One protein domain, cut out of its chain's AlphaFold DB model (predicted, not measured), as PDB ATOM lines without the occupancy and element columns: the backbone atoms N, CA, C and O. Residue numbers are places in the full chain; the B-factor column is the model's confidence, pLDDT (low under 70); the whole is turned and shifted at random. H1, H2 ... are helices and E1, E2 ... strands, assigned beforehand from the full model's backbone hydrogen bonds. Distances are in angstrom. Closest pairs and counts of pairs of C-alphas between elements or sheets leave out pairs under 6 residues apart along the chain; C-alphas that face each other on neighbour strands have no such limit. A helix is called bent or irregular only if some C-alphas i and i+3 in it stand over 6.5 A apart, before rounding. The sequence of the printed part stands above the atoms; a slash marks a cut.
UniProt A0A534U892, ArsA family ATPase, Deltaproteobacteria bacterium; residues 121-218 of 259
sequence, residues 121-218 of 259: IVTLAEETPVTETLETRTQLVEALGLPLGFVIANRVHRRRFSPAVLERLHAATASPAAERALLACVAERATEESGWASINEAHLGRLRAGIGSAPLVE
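This is residues 121 to 218 of the 259 residues of the protein "ArsA family ATPase" of Deltaproteobacteria bacterium (UniProt A0A534U892). A small parallel sheet of three strands has helices H1 and H3 over one face and its other face bare; H3 is a long helix that runs on well past the sheet, where H2 folds back along it in a helical hairpin. The sheet with H1 and one part of H3 thus makes one end, and H2 with the rest of H3 makes a long helical arm at the other. The printed part has 98 residues with three named helices and three named strands, in the chain order E1, H1, E2, H2, H3, E3; the sheet order is E1, E2, E3, and the class is mixed, helices and strands. The whole is only just extended, close to loose, with a radius of gyration of the C-alphas of 19.0 A and spans of 64 by 18 by 18 A.

Strand E2, residues 148 to 156, is 21.3 A long, and E1 is residues 121 to 124, with C-alpha 121 at (-35.138, 98.138, 217.301). E3 is residues 216 to 218, with C-alpha 218 at (-29.833, 88.148, 221.031). H1, residues 127 to 143, is 23.5 A long; it is neither bent nor irregular, but only just: C-alphas 140 and 143 are 6.1 A apart. H3, residues 177 to 210, is 49.7 A long and begins with C-alpha 177 at (-23.826, 69.638, 254.698). H2 is residues 163 to 170, 10.7 A long.

E2 is the inner strand, parallel to both edge strands. It stands at 21 degrees to E1, with N 123 and O 152 2.9 A apart, and at 26 degrees to E3, with N 153 and O 217 2.8 A apart, both within hydrogen-bond range. H1 and H3 are on the same face of the sheet, giving two layers, helices on one face of a sheet. H1 lies over E1 at a height of 8.4 A over the sheet, and its closest C-alphas to E1 are those of Pro 129 and Thr 123, 5.8 A apart. H3 lies over E2 at a height of 7.5 A over the sheet, and its closest C-alphas to E2 are those of Asn 200 and Val 156, 6.6 A apart. On the local plane H1 stands at 3 degrees to E1 and H3 at 12 degrees to E2, both along the strands. E1, H1, E2 and E2, H2, H3, E3 are strand-helix-strand units, parallel neighbour strands joined through helices, each with a right-handed crossover. H1 touches H3 with residues 127 to 134 alone, and H3 touches H1 with residues 203 to 210 alone, at a shallow tilt of 27 degrees, the same way; the closest C-alphas, of Leu 134 and Gly 210, are 6.2 A apart. H2 is not on the sheet and is apart from H1; it touches H3 at residues 183 to 191 of H3 alone, at a shallow tilt of 24 degrees, opposite ways, with the C-alphas of Leu 166 and Ala 187 closest at 5.8 A. In H1, H2 and H3 every O i to N i+4 pair is within hydrogen-bond range.

The two C-alphas farthest apart, of Ala 143 and Pro 176, are 63.9 A apart. The printed part has no cut, and no link is long. Mean pLDDT of the printed part is 93.0, and no printed residue is under 70.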
ATOM      1  N   ILE A 121     -34.149  98.188 216.213       95.75
ATOM      2  CA  ILE A 121     -35.138  98.138 217.301       95.75
ATOM      3  C   ILE A 121     -34.585  97.264 218.419       95.75
ATOM      4  O   ILE A 121     -34.358  96.076 218.213       95.75
ATOM      5  N   VAL A 122     -34.387  97.840 219.602       96.56
ATOM      6  CA  VAL A 122     -34.007  97.094 220.806       96.56
ATOM      7  C   VAL A 122     -35.269  96.763 221.594       96.56
ATOM      8  O   VAL A 122     -36.119  97.626 221.791       96.56
ATOM      9  N   THR A 123     -35.395  95.518 222.039       97.19
ATOM     10  CA  THR A 123     -36.572  95.033 222.762       97.19
ATOM     11  C   THR A 123     -36.202  94.009 223.826       97.19
ATOM     12  O   THR A 123     -35.088  93.486 223.829       97.19
ATOM     13  N   LEU A 124     -37.136  93.711 224.725       97.81
ATOM     14  CA  LEU A 124     -37.046  92.588 225.655       97.81
ATOM     15  C   LEU A 124     -37.918  91.438 225.147       97.81
ATOM     16  O   LEU A 124     -38.918  91.648 224.460       97.81
ATOM     17  N   ALA A 125     -37.554  90.207 225.497       97.56
ATOM     18  CA  ALA A 125     -38.340  89.023 225.163       97.56
ATOM     19  C   ALA A 125     -39.510  88.839 226.155       97.56
ATOM     20  O   ALA A 125     -39.551  87.872 226.915       97.56
ATOM     21  N   GLU A 126     -40.440  89.796 226.130       97.25
ATOM     22  CA  GLU A 126     -41.594  89.935 227.028       97.25
ATOM     23  C   GLU A 126     -42.854  90.348 226.242       97.25
ATOM     24  O   GLU A 126     -42.761  90.921 225.159       97.25
ATOM     25  N   GLU A 127     -44.049  90.099 226.784       95.56
ATOM     26  CA  GLU A 127     -45.335  90.304 226.087       95.56
ATOM     27  C   GLU A 127     -45.510  91.715 225.489       95.56
ATOM     28  O   GLU A 127     -45.747  91.864 224.282       95.56
ATOM     29  N   THR A 128     -45.386  92.754 226.322       95.88
ATOM     30  CA  THR A 128     -45.606  94.147 225.906       95.88
ATOM     31  C   THR A 128     -44.499  94.647 224.971       95.88
ATOM     32  O   THR A 128     -44.839  95.083 223.869       95.88
ATOM     33  N   PRO A 129     -43.195  94.514 225.300       96.50
ATOM     34  CA  PRO A 129     -42.117  94.948 224.408       96.50
ATOM     35  C   PRO A 129     -42.154  94.277 223.032       96.50
ATOM     36  O   PRO A 129     -41.901  94.934 222.020       96.50
ATOM     37  N   VAL A 130     -42.519  92.992 222.954       97.25
ATOM     38  CA  VAL A 130     -42.685  92.295 221.671       97.25
ATOM     39  C   VAL A 130     -43.796  92.931 220.849       97.25
ATOM     40  O   VAL A 130     -43.587  93.230 219.675       97.25
ATOM     41  N   THR A 131     -44.959  93.170 221.451       96.06
ATOM     42  CA  THR A 131     -46.099  93.785 220.756       96.06
ATOM     43  C   THR A 131     -45.736  95.177 220.232       96.06
ATOM     44  O   THR A 131     -45.884  95.438 219.037       96.06
ATOM     45  N   GLU A 132     -45.125  96.017 221.071       95.00
ATOM     46  CA  GLU A 132     -44.651  97.351 220.679       95.00
ATOM     47  C   GLU A 132     -43.602  97.305 219.559       95.00
ATOM     48  O   GLU A 132     -43.598  98.153 218.666       95.00
ATOM     49  N   THR A 133     -42.713  96.308 219.576       95.69
ATOM     50  CA  THR A 133     -41.690  96.108 218.536       95.69
ATOM     51  C   THR A 133     -42.339  95.815 217.193       95.69
ATOM     52  O   THR A 133     -41.958  96.408 216.184       95.69
ATOM     53  N   LEU A 134     -43.326  94.916 217.167       96.06
ATOM     54  CA  LEU A 134     -44.026  94.532 215.943       96.06
ATOM     55  C   LEU A 134     -44.843  95.697 215.375       96.06
ATOM     56  O   LEU A 134     -44.791  95.954 214.172       96.06
ATOM     57  N   GLU A 135     -45.525  96.457 216.231       94.94
ATOM     58  CA  GLU A 135     -46.232  97.674 215.826       94.94
ATOM     59  C   GLU A 135     -45.266  98.742 215.295       94.94
ATOM     60  O   GLU A 135     -45.479  99.303 214.217       94.94
ATOM     61  N   THR A 136     -44.163  98.982 216.007       94.12
ATOM     62  CA  THR A 136     -43.130  99.949 215.606       94.12
ATOM     63  C   THR A 136     -42.514  99.565 214.267       94.12
ATOM     64  O   THR A 136     -42.365 100.421 213.396       94.12
ATOM     65  N   ARG A 137     -42.221  98.278 214.052       94.62
ATOM     66  CA  ARG A 137     -41.731  97.744 212.774       94.62
ATOM     67  C   ARG A 137     -42.675  98.093 211.628       94.62
ATOM     68  O   ARG A 137     -42.230  98.631 210.617       94.62
ATOM     69  N   THR A 138     -43.966  97.804 211.790       94.06
ATOM     70  CA  THR A 138     -45.003  98.112 210.797       94.06
ATOM     71  C   THR A 138     -45.032  99.607 210.490       94.06
ATOM     72  O   THR A 138     -45.002 100.002 209.327       94.06
ATOM     73  N   GLN A 139     -44.983 100.465 211.510       93.50
ATOM     74  CA  GLN A 139     -44.963 101.918 211.315       93.50
ATOM     75  C   GLN A 139     -43.698 102.409 210.592       93.50
ATOM     76  O   GLN A 139     -43.786 103.235 209.685       93.50
ATOM     77  N   LEU A 140     -42.519 101.898 210.955       93.19
ATOM     78  CA  LEU A 140     -41.256 102.276 210.319       93.19
ATOM     79  C   LEU A 140     -41.211 101.847 208.850       93.19
ATOM     80  O   LEU A 140     -40.866 102.649 207.983       93.19
ATOM     81  N   VAL A 141     -41.563 100.595 208.565       93.19
ATOM     82  CA  VAL A 141     -41.396 100.009 207.232       93.19
ATOM     83  C   VAL A 141     -42.548 100.385 206.308       93.19
ATOM     84  O   VAL A 141     -42.304 100.852 205.199       93.19
ATOM     85  N   GLU A 142     -43.792 100.201 206.743       91.69
ATOM     86  CA  GLU A 142     -44.963 100.323 205.868       91.69
ATOM     87  C   GLU A 142     -45.449 101.769 205.772       91.69
ATOM     88  O   GLU A 142     -45.717 102.251 204.674       91.69
ATOM     89  N   ALA A 143     -45.514 102.493 206.896       89.44
ATOM     90  CA  ALA A 143     -46.002 103.872 206.890       89.44
ATOM     91  C   ALA A 143     -44.914 104.887 206.500       89.44
ATOM     92  O   ALA A 143     -45.191 105.837 205.767       89.44
ATOM     93  N   LEU A 144     -43.675 104.701 206.973       90.75
ATOM     94  CA  LEU A 144     -42.594 105.675 206.760       90.75
ATOM     95  C   LEU A 144     -41.607 105.292 205.657       90.75
ATOM     96  O   LEU A 144     -40.901 106.173 205.151       90.75
ATOM     97  N   GLY A 145     -41.578 104.021 205.246       93.50
ATOM     98  CA  GLY A 145     -40.654 103.524 204.228       93.50
ATOM     99  C   GLY A 145     -39.195 103.527 204.683       93.50
ATOM    100  O   GLY A 145     -38.305 103.695 203.851       93.50
ATOM    101  N   LEU A 146     -38.941 103.409 205.989       94.50
ATOM    102  CA  LEU A 146     -37.595 103.463 206.549       94.50
ATOM    103  C   LEU A 146     -36.888 102.099 206.472       94.50
ATOM    104  O   LEU A 146     -37.524 101.049 206.626       94.50
ATOM    105  N   PRO A 147     -35.564 102.085 206.238       94.88
ATOM    106  CA  PRO A 147     -34.751 100.882 206.306       94.88
ATOM    107  C   PRO A 147     -34.671 100.352 207.733       94.88
ATOM    108  O   PRO A 147     -34.076 100.974 208.610       94.88
ATOM    109  N   LEU A 148     -35.226  99.165 207.951       94.62
ATOM    110  CA  LEU A 148     -35.011  98.412 209.175       94.62
ATOM    111  C   LEU A 148     -33.678  97.656 209.080       94.62
ATOM    112  O   LEU A 148     -33.430  96.967 208.090       94.62
ATOM    113  N   GLY A 149     -32.839  97.810 210.100       95.06
ATOM    114  CA  GLY A 149     -31.626  97.026 210.301       95.06
ATOM    115  C   GLY A 149     -31.923  95.787 211.146       95.06
ATOM    116  O   GLY A 149     -32.759  94.961 210.794       95.06
ATOM    117  N   PHE A 150     -31.242  95.680 212.284       96.25
ATOM    118  CA  PHE A 150     -31.404  94.591 213.253       96.25
ATOM    119  C   PHE A 150     -32.534  94.853 214.251       96.25
ATOM    120  O   PHE A 150     -32.691  95.969 214.751       96.25
ATOM    121  N   VAL A 151     -33.254  93.792 214.609       97.12
ATOM    122  CA  VAL A 151     -34.000  93.719 215.867       97.12
ATOM    123  C   VAL A 151     -33.087  93.069 216.902       97.12
ATOM    124  O   VAL A 151     -32.491  92.027 216.642       97.12
ATOM    125  N   ILE A 152     -32.932  93.691 218.065       97.88
ATOM    126  CA  ILE A 152     -32.020  93.253 219.120       97.88
ATOM    127  C   ILE A 152     -32.856  92.885 220.343       97.88
ATOM    128  O   ILE A 152     -33.374  93.762 221.031       97.88
ATOM    129  N   ALA A 153     -32.985  91.588 220.619       97.88
ATOM    130  CA  ALA A 153     -33.570  91.103 221.861       97.88
ATOM    131  C   ALA A 153     -32.507  91.174 222.961       97.88
ATOM    132  O   ALA A 153     -31.556  90.393 222.978       97.88
ATOM    133  N   ASN A 154     -32.641  92.147 223.852       97.62
ATOM    134  CA  ASN A 154     -31.718  92.375 224.948       97.62
ATOM    135  C   ASN A 154     -32.142  91.603 226.203       97.62
ATOM    136  O   ASN A 154     -33.310  91.253 226.363       97.62
ATOM    137  N   ARG A 155     -31.186  91.382 227.115       97.06
ATOM    138  CA  ARG A 155     -31.403  90.726 228.414       97.06
ATOM    139  C   ARG A 155     -32.046  89.337 228.312       97.06
ATOM    140  O   ARG A 155     -32.844  88.951 229.155       97.06
ATOM    141  N   VAL A 156     -31.682  88.573 227.286       97.31
ATOM    142  CA  VAL A 156     -32.195  87.215 227.087       97.31
ATOM    143  C   VAL A 156     -31.580  86.267 228.116       97.31
ATOM    144  O   VAL A 156     -30.354  86.121 228.196       97.31
ATOM    145  N   HIS A 157     -32.439  85.595 228.876       96.06
ATOM    146  CA  HIS A 157     -32.062  84.530 229.799       96.06
ATOM    147  C   HIS A 157     -31.744  83.242 229.037       96.06
ATOM    148  O   HIS A 157     -32.351  82.931 228.009       96.06
ATOM    149  N   ARG A 158     -30.768  82.471 229.527       90.88
ATOM    150  CA  ARG A 158     -30.307  81.248 228.853       90.88
ATOM    151  C   ARG A 158     -30.223  80.088 229.821       90.88
ATOM    152  O   ARG A 158     -29.429  80.090 230.760       90.88
ATOM    153  N   ARG A 159     -30.937  79.015 229.482       90.75
ATOM    154  CA  ARG A 159     -30.842  77.734 230.181       90.75
ATOM    155  C   ARG A 159     -29.400  77.216 230.146       90.75
ATOM    156  O   ARG A 159     -28.869  76.903 229.083       90.75
ATOM    157  N   ARG A 160     -28.778  77.111 231.324       88.06
ATOM    158  CA  ARG A 160     -27.408  76.589 231.498       88.06
ATOM    159  C   ARG A 160     -27.361  75.083 231.726       88.06
ATOM    160  O   ARG A 160     -26.383  74.441 231.360       88.06
ATOM    161  N   PHE A 161     -28.415  74.528 232.315       90.38
ATOM    162  CA  PHE A 161     -28.486  73.126 232.711       90.38
ATOM    163  C   PHE A 161     -29.668  72.436 232.043       90.38
ATOM    164  O   PHE A 161     -30.737  73.022 231.878       90.38
ATOM    165  N   SER A 162     -29.488  71.172 231.663       90.69
ATOM    166  CA  SER A 162     -30.615  70.350 231.234       90.69
ATOM    167  C   SER A 162     -31.479  69.959 232.442       90.69
ATOM    168  O   SER A 162     -30.957  69.887 233.558       90.69
ATOM    169  N   PRO A 163     -32.772  69.637 232.240       88.56
ATOM    170  CA  PRO A 163     -33.643  69.168 233.320       88.56
ATOM    171  C   PRO A 163     -33.038  68.000 234.113       88.56
ATOM    172  O   PRO A 163     -33.010  68.034 235.338       88.56
ATOM    173  N   ALA A 164     -32.417  67.039 233.421       91.06
ATOM    174  CA  ALA A 164     -31.753  65.899 234.052       91.06
ATOM    175  C   ALA A 164     -30.554  66.291 234.939       91.06
ATOM    176  O   ALA A 164     -30.229  65.584 235.890       91.06
ATOM    177  N   VAL A 165     -29.853  67.392 234.636       90.56
ATOM    178  CA  VAL A 165     -28.789  67.899 235.516       90.56
ATOM    179  C   VAL A 165     -29.396  68.541 236.764       90.56
ATOM    180  O   VAL A 165     -28.900  68.286 237.856       90.56
ATOM    181  N   LEU A 166     -30.478  69.313 236.621       88.44
ATOM    182  CA  LEU A 166     -31.168  69.942 237.754       88.44
ATOM    183  C   LEU A 166     -31.737  68.907 238.729       88.44
ATOM    184  O   LEU A 166     -31.562  69.042 239.937       88.44
ATOM    185  N   GLU A 167     -32.335  67.829 238.218       88.12
ATOM    186  CA  GLU A 167     -32.819  66.714 239.042       88.12
ATOM    187  C   GLU A 167     -31.691  66.067 239.851       88.12
ATOM    188  O   GLU A 167     -31.840  65.828 241.049       88.12
ATOM    189  N   ARG A 168     -30.528  65.838 239.225       89.25
ATOM    190  CA  ARG A 168     -29.355  65.302 239.928       89.25
ATOM    191  C   ARG A 168     -28.829  66.252 241.000       89.25
ATOM    192  O   ARG A 168     -28.420  65.775 242.052       89.25
ATOM    193  N   LEU A 169     -28.841  67.562 240.748       86.88
ATOM    194  CA  LEU A 169     -28.422  68.561 241.736       86.88
ATOM    195  C   LEU A 169     -29.364  68.576 242.949       86.88
ATOM    196  O   LEU A 169     -28.887  68.586 244.080       86.88
ATOM    197  N   HIS A 170     -30.682  68.489 242.733       84.12
ATOM    198  CA  HIS A 170     -31.658  68.377 243.824       84.12
ATOM    199  C   HIS A 170     -31.523  67.068 244.615       84.12
ATOM    200  O   HIS A 170     -31.707  67.054 245.831       84.12
ATOM    201  N   ALA A 171     -31.186  65.967 243.942       86.50
ATOM    202  CA  ALA A 171     -31.068  64.647 244.556       86.50
ATOM    203  C   ALA A 171     -29.701  64.374 245.220       86.50
ATOM    204  O   ALA A 171     -29.507  63.288 245.769       86.50
ATOM    205  N   ALA A 172     -28.753  65.320 245.189       84.50
ATOM    206  CA  ALA A 172     -27.386  65.166 245.701       84.50
ATOM    207  C   ALA A 172     -27.305  65.179 247.246       84.50
ATOM    208  O   ALA A 172     -26.640  66.007 247.868       84.50
ATOM    209  N   THR A 173     -27.982  64.231 247.894       77.56
ATOM    210  CA  THR A 173     -28.088  64.119 249.358       77.56
ATOM    211  C   THR A 173     -26.846  63.523 250.024       77.56
ATOM    212  O   THR A 173     -26.668  63.676 251.232       77.56
ATOM    213  N   ALA A 174     -25.966  62.882 249.249       81.75
ATOM    214  CA  ALA A 174     -24.742  62.244 249.737       81.75
ATOM    215  C   ALA A 174     -23.577  63.223 250.002       81.75
ATOM    216  O   ALA A 174     -22.600  62.834 250.639       81.75
ATOM    217  N   SER A 175     -23.660  64.479 249.547       84.00
ATOM    218  CA  SER A 175     -22.605  65.486 249.761       84.00
ATOM    219  C   SER A 175     -22.551  65.973 251.222       84.00
ATOM    220  O   SER A 175     -23.557  65.880 251.926       84.00
ATOM    221  N   PRO A 176     -21.426  66.524 251.717       90.25
ATOM    222  CA  PRO A 176     -21.337  67.207 253.015       90.25
ATOM    223  C   PRO A 176     -22.362  68.343 253.182       90.25
ATOM    224  O   PRO A 176     -22.795  68.947 252.207       90.25
ATOM    225  N   ALA A 177     -22.731  68.691 254.421       86.12
ATOM    226  CA  ALA A 177     -23.826  69.638 254.698       86.12
ATOM    227  C   ALA A 177     -23.674  71.018 254.027       86.12
ATOM    228  O   ALA A 177     -24.640  71.519 253.457       86.12
ATOM    229  N   ALA A 178     -22.474  71.605 254.060       85.12
ATOM    230  CA  ALA A 178     -22.197  72.889 253.411       85.12
ATOM    231  C   ALA A 178     -22.305  72.803 251.877       85.12
ATOM    232  O   ALA A 178     -22.849  73.698 251.238       85.12
ATOM    233  N   GLU A 179     -21.848  71.693 251.293       89.62
ATOM    234  CA  GLU A 179     -21.942  71.449 249.853       89.62
ATOM    235  C   GLU A 179     -23.393  71.215 249.422       89.62
ATOM    236  O   GLU A 179     -23.827  71.774 248.423       89.62
ATOM    237  N   ARG A 180     -24.190  70.486 250.216       87.44
ATOM    238  CA  ARG A 180     -25.631  70.320 249.959       87.44
ATOM    239  C   ARG A 180     -26.373  71.652 249.945       87.44
ATOM    240  O   ARG A 180     -27.224  71.848 249.086       87.44
ATOM    241  N   ALA A 181     -26.054  72.557 250.873       88.06
ATOM    242  CA  ALA A 181     -26.664  73.885 250.904       88.06
ATOM    243  C   ALA A 181     -26.326  74.682 249.635       88.06
ATOM    244  O   ALA A 181     -27.222  75.231 248.999       88.06
ATOM    245  N   LEU A 182     -25.057  74.673 249.213       90.38
ATOM    246  CA  LEU A 182     -24.632  75.319 247.970       90.38
ATOM    247  C   LEU A 182     -25.307  74.702 246.736       90.38
ATOM    248  O   LEU A 182     -25.813  75.435 245.891       90.38
ATOM    249  N   LEU A 183     -25.345  73.369 246.633       90.69
ATOM    250  CA  LEU A 183     -25.981  72.657 245.519       90.69
ATOM    251  C   LEU A 183     -27.481  72.955 245.440       90.69
ATOM    252  O   LEU A 183     -27.989  73.175 244.342       90.69
ATOM    253  N   ALA A 184     -28.168  73.028 246.582       88.94
ATOM    254  CA  ALA A 184     -29.568  73.432 246.639       88.94
ATOM    255  C   ALA A 184     -29.761  74.865 246.115       88.94
ATOM    256  O   ALA A 184     -30.608  75.080 245.252       88.94
ATOM    257  N   CYS A 185     -28.932  75.823 246.549       90.81
ATOM    258  CA  CYS A 185     -28.985  77.199 246.043       90.81
ATOM    259  C   CYS A 185     -28.713  77.279 244.532       90.81
ATOM    260  O   CYS A 185     -29.406  78.004 243.818       90.81
ATOM    261  N   VAL A 186     -27.725  76.535 244.024       91.50
ATOM    262  CA  VAL A 186     -27.419  76.482 242.585       91.50
ATOM    263  C   VAL A 186     -28.598  75.905 241.802       91.50
ATOM    264  O   VAL A 186     -28.971  76.460 240.770       91.50
ATOM    265  N   ALA A 187     -29.195  74.814 242.282       91.19
ATOM    266  CA  ALA A 187     -30.310  74.157 241.613       91.19
ATOM    267  C   ALA A 187     -31.575  75.031 241.591       91.19
ATOM    268  O   ALA A 187     -32.245  75.113 240.561       91.19
ATOM    269  N   GLU A 188     -31.850  75.748 242.682       91.00
ATOM    270  CA  GLU A 188     -32.944  76.715 242.780       91.00
ATOM    271  C   GLU A 188     -32.778  77.843 241.746       91.00
ATOM    272  O   GLU A 188     -33.627  78.011 240.869       91.00
ATOM    273  N   ARG A 189     -31.634  78.545 241.760       92.00
ATOM    274  CA  ARG A 189     -31.352  79.640 240.811       92.00
ATOM    275  C   ARG A 189     -31.342  79.163 239.358       92.00
ATOM    276  O   ARG A 189     -31.820  79.852 238.463       92.00
ATOM    277  N   ALA A 190     -30.822  77.965 239.101       92.06
ATOM    278  CA  ALA A 190     -30.810  77.393 237.761       92.06
ATOM    279  C   ALA A 190     -32.208  76.973 237.269       92.06
ATOM    280  O   ALA A 190     -32.469  77.008 236.061       92.06
ATOM    281  N   THR A 191     -33.104  76.594 238.183       91.88
ATOM    282  CA  THR A 191     -34.514  76.317 237.879       91.88
ATOM    283  C   THR A 191     -35.241  77.609 237.512       91.88
ATOM    284  O   THR A 191     -35.914  77.648 236.483       91.88
ATOM    285  N   GLU A 192     -35.038  78.683 238.278       92.44
ATOM    286  CA  GLU A 192     -35.574  80.016 237.969       92.44
ATOM    287  C   GLU A 192     -35.101  80.513 236.598       92.44
ATOM    288  O   GLU A 192     -35.922  80.853 235.746       92.44
ATOM    289  N   GLU A 193     -33.791  80.465 236.338       93.50
ATOM    290  CA  GLU A 193     -33.208  80.851 235.046       93.50
ATOM    291  C   GLU A 193     -33.778  80.019 233.889       93.50
ATOM    292  O   GLU A 193     -34.029  80.522 232.794       93.50
ATOM    293  N   SER A 194     -34.020  78.727 234.124       93.06
ATOM    294  CA  SER A 194     -34.627  77.842 233.128       93.06
ATOM    295  C   SER A 194     -36.087  78.186 232.838       93.06
ATOM    296  O   SER A 194     -36.527  77.953 231.708       93.06
ATOM    297  N   GLY A 195     -36.812  78.710 233.829       93.62
ATOM    298  CA  GLY A 195     -38.163  79.246 233.681       93.62
ATOM    299  C   GLY A 195     -38.169  80.530 232.853       93.62
ATOM    300  O   GLY A 195     -38.882  80.602 231.851       93.62
ATOM    301  N   TRP A 196     -37.303  81.491 233.193       95.25
ATOM    302  CA  TRP A 196     -37.131  82.733 232.426       95.25
ATOM    303  C   TRP A 196     -36.741  82.474 230.972       95.25
ATOM    304  O   TRP A 196     -37.369  83.013 230.062       95.25
ATOM    305  N   ALA A 197     -35.775  81.583 230.733       95.25
ATOM    306  CA  ALA A 197     -35.367  81.207 229.383       95.25
ATOM    307  C   ALA A 197     -36.526  80.602 228.568       95.25
ATOM    308  O   ALA A 197     -36.650  80.875 227.377       95.25
ATOM    309  N   SER A 198     -37.403  79.809 229.197       94.69
ATOM    310  CA  SER A 198     -38.592  79.261 228.530       94.69
ATOM    311  C   SER A 198     -39.610  80.340 228.153       94.69
ATOM    312  O   SER A 198     -40.174  80.274 227.063       94.69
ATOM    313  N   ILE A 199     -39.819  81.337 229.019       95.31
ATOM    314  CA  ILE A 199     -40.678  82.493 228.721       95.31
ATOM    315  C   ILE A 199     -40.079  83.310 227.571       95.31
ATOM    316  O   ILE A 199     -40.767  83.591 226.588       95.31
ATOM    317  N   ASN A 200     -38.784  83.635 227.647       97.19
ATOM    318  CA  ASN A 200     -38.103  84.371 226.586       97.19
ATOM    319  C   ASN A 200     -38.174  83.629 225.248       97.19
ATOM    320  O   ASN A 200     -38.466  84.266 224.243       97.19
ATOM    321  N   GLU A 201     -37.985  82.306 225.206       96.56
ATOM    322  CA  GLU A 201     -38.042  81.543 223.948       96.56
ATOM    323  C   GLU A 201     -39.408  81.659 223.253       96.56
ATOM    324  O   GLU A 201     -39.468  81.825 222.034       96.56
ATOM    325  N   ALA A 202     -40.512  81.647 224.008       96.56
ATOM    326  CA  ALA A 202     -41.847  81.837 223.438       96.56
ATOM    327  C   ALA A 202     -41.998  83.226 222.785       96.56
ATOM    328  O   ALA A 202     -42.499  83.353 221.662       96.56
ATOM    329  N   HIS A 203     -41.511  84.268 223.457       98.12
ATOM    330  CA  HIS A 203     -41.532  85.643 222.955       98.12
ATOM    331  C   HIS A 203     -40.562  85.866 221.786       98.12
ATOM    332  O   HIS A 203     -40.916  86.534 220.814       98.12
ATOM    333  N   LEU A 204     -39.380  85.248 221.816       97.75
ATOM    334  CA  LEU A 204     -38.435  85.231 220.699       97.75
ATOM    335  C   LEU A 204     -39.043  84.533 219.479       97.75
ATOM    336  O   LEU A 204     -38.897  85.027 218.364       97.75
ATOM    337  N   GLY A 205     -39.787  83.439 219.671       97.38
ATOM    338  CA  GLY A 205     -40.548  82.786 218.605       97.38
ATOM    339  C   GLY A 205     -41.550  83.732 217.937       97.38
ATOM    340  O   GLY A 205     -41.583  83.832 216.708       97.38
ATOM    341  N   ARG A 206     -42.311  84.494 218.735       97.56
ATOM    342  CA  ARG A 206     -43.228  85.531 218.226       97.56
ATOM    343  C   ARG A 206     -42.498  86.649 217.485       97.56
ATOM    344  O   ARG A 206     -42.954  87.046 216.415       97.56
ATOM    345  N   LEU A 207     -41.365  87.126 218.008       96.88
ATOM    346  CA  LEU A 207     -40.536  88.120 217.321       96.88
ATOM    347  C   LEU A 207     -40.060  87.594 215.970       96.88
ATOM    348  O   LEU A 207     -40.328  88.232 214.962       96.88
ATOM    349  N   ARG A 208     -39.435  86.412 215.918       96.69
ATOM    350  CA  ARG A 208     -38.937  85.814 214.665       96.69
ATOM    351  C   ARG A 208     -40.043  85.679 213.615       96.69
ATOM    352  O   ARG A 208     -39.812  85.983 212.451       96.69
ATOM    353  N   ALA A 209     -41.252  85.289 214.021       96.62
ATOM    354  CA  ALA A 209     -42.401  85.211 213.118       96.62
ATOM    355  C   ALA A 209     -42.901  86.594 212.650       96.62
ATOM    356  O   ALA A 209     -43.390  86.731 211.529       96.62
ATOM    357  N   GLY A 210     -42.792  87.616 213.502       95.69
ATOM    358  CA  GLY A 210     -43.370  88.939 213.278       95.69
ATOM    359  C   GLY A 210     -42.416  90.000 212.724       95.69
ATOM    360  O   GLY A 210     -42.890  91.024 212.248       95.69
ATOM    361  N   ILE A 211     -41.094  89.810 212.737       95.19
ATOM    362  CA  ILE A 211     -40.120  90.824 212.272       95.19
ATOM    363  C   ILE A 211     -39.817  90.757 210.765       95.19
ATOM    364  O   ILE A 211     -39.149  91.638 210.227       95.19
ATOM    365  N   GLY A 212     -40.380  89.776 210.055       92.56
ATOM    366  CA  GLY A 212     -40.233  89.650 208.604       92.56
ATOM    367  C   GLY A 212     -38.822  89.211 208.221       92.56
ATOM    368  O   GLY A 212     -38.298  88.264 208.794       92.56
ATOM    369  N   SER A 213     -38.203  89.887 207.252       91.19
ATOM    370  CA  SER A 213     -36.823  89.592 206.832       91.19
ATOM    371  C   SER A 213     -35.758  90.299 207.674       91.19
ATOM    372  O   SER A 213     -34.584  90.255 207.311       91.19
ATOM    373  N   ALA A 214     -36.154  91.013 208.730       93.25
ATOM    374  CA  ALA A 214     -35.205  91.692 209.595       93.25
ATOM    375  C   ALA A 214     -34.438  90.675 210.454       93.25
ATOM    376  O   ALA A 214     -35.059  89.788 211.045       93.25
ATOM    377  N   PRO A 215     -33.111  90.801 210.551       94.94
ATOM    378  CA  PRO A 215     -32.303  89.914 211.373       94.94
ATOM    379  C   PRO A 215     -32.511  90.150 212.871       94.94
ATOM    380  O   PRO A 215     -32.638  91.293 213.321       94.94
ATOM    381  N   LEU A 216     -32.521  89.057 213.642       96.44
ATOM    382  CA  LEU A 216     -32.660  89.068 215.100       96.44
ATOM    383  C   LEU A 216     -31.320  88.751 215.762       96.44
ATOM    384  O   LEU A 216     -30.773  87.668 215.568       96.44
ATOM    385  N   VAL A 217     -30.834  89.665 216.597       96.94
ATOM    386  CA  VAL A 217     -29.657  89.447 217.443       96.94
ATOM    387  C   VAL A 217     -30.090  89.349 218.899       96.94
ATOM    388  O   VAL A 217     -30.882  90.152 219.380       96.94
ATOM    389  N   GLU A 218     -29.553  88.368 219.614       96.88
ATOM    390  CA  GLU A 218     -29.833  88.148 221.031       96.88
ATOM    391  C   GLU A 218     -28.637  88.580 221.880       96.88
ATOM    392  O   GLU A 218     -27.522  88.084 221.691       96.88
TER     393      GLU A 218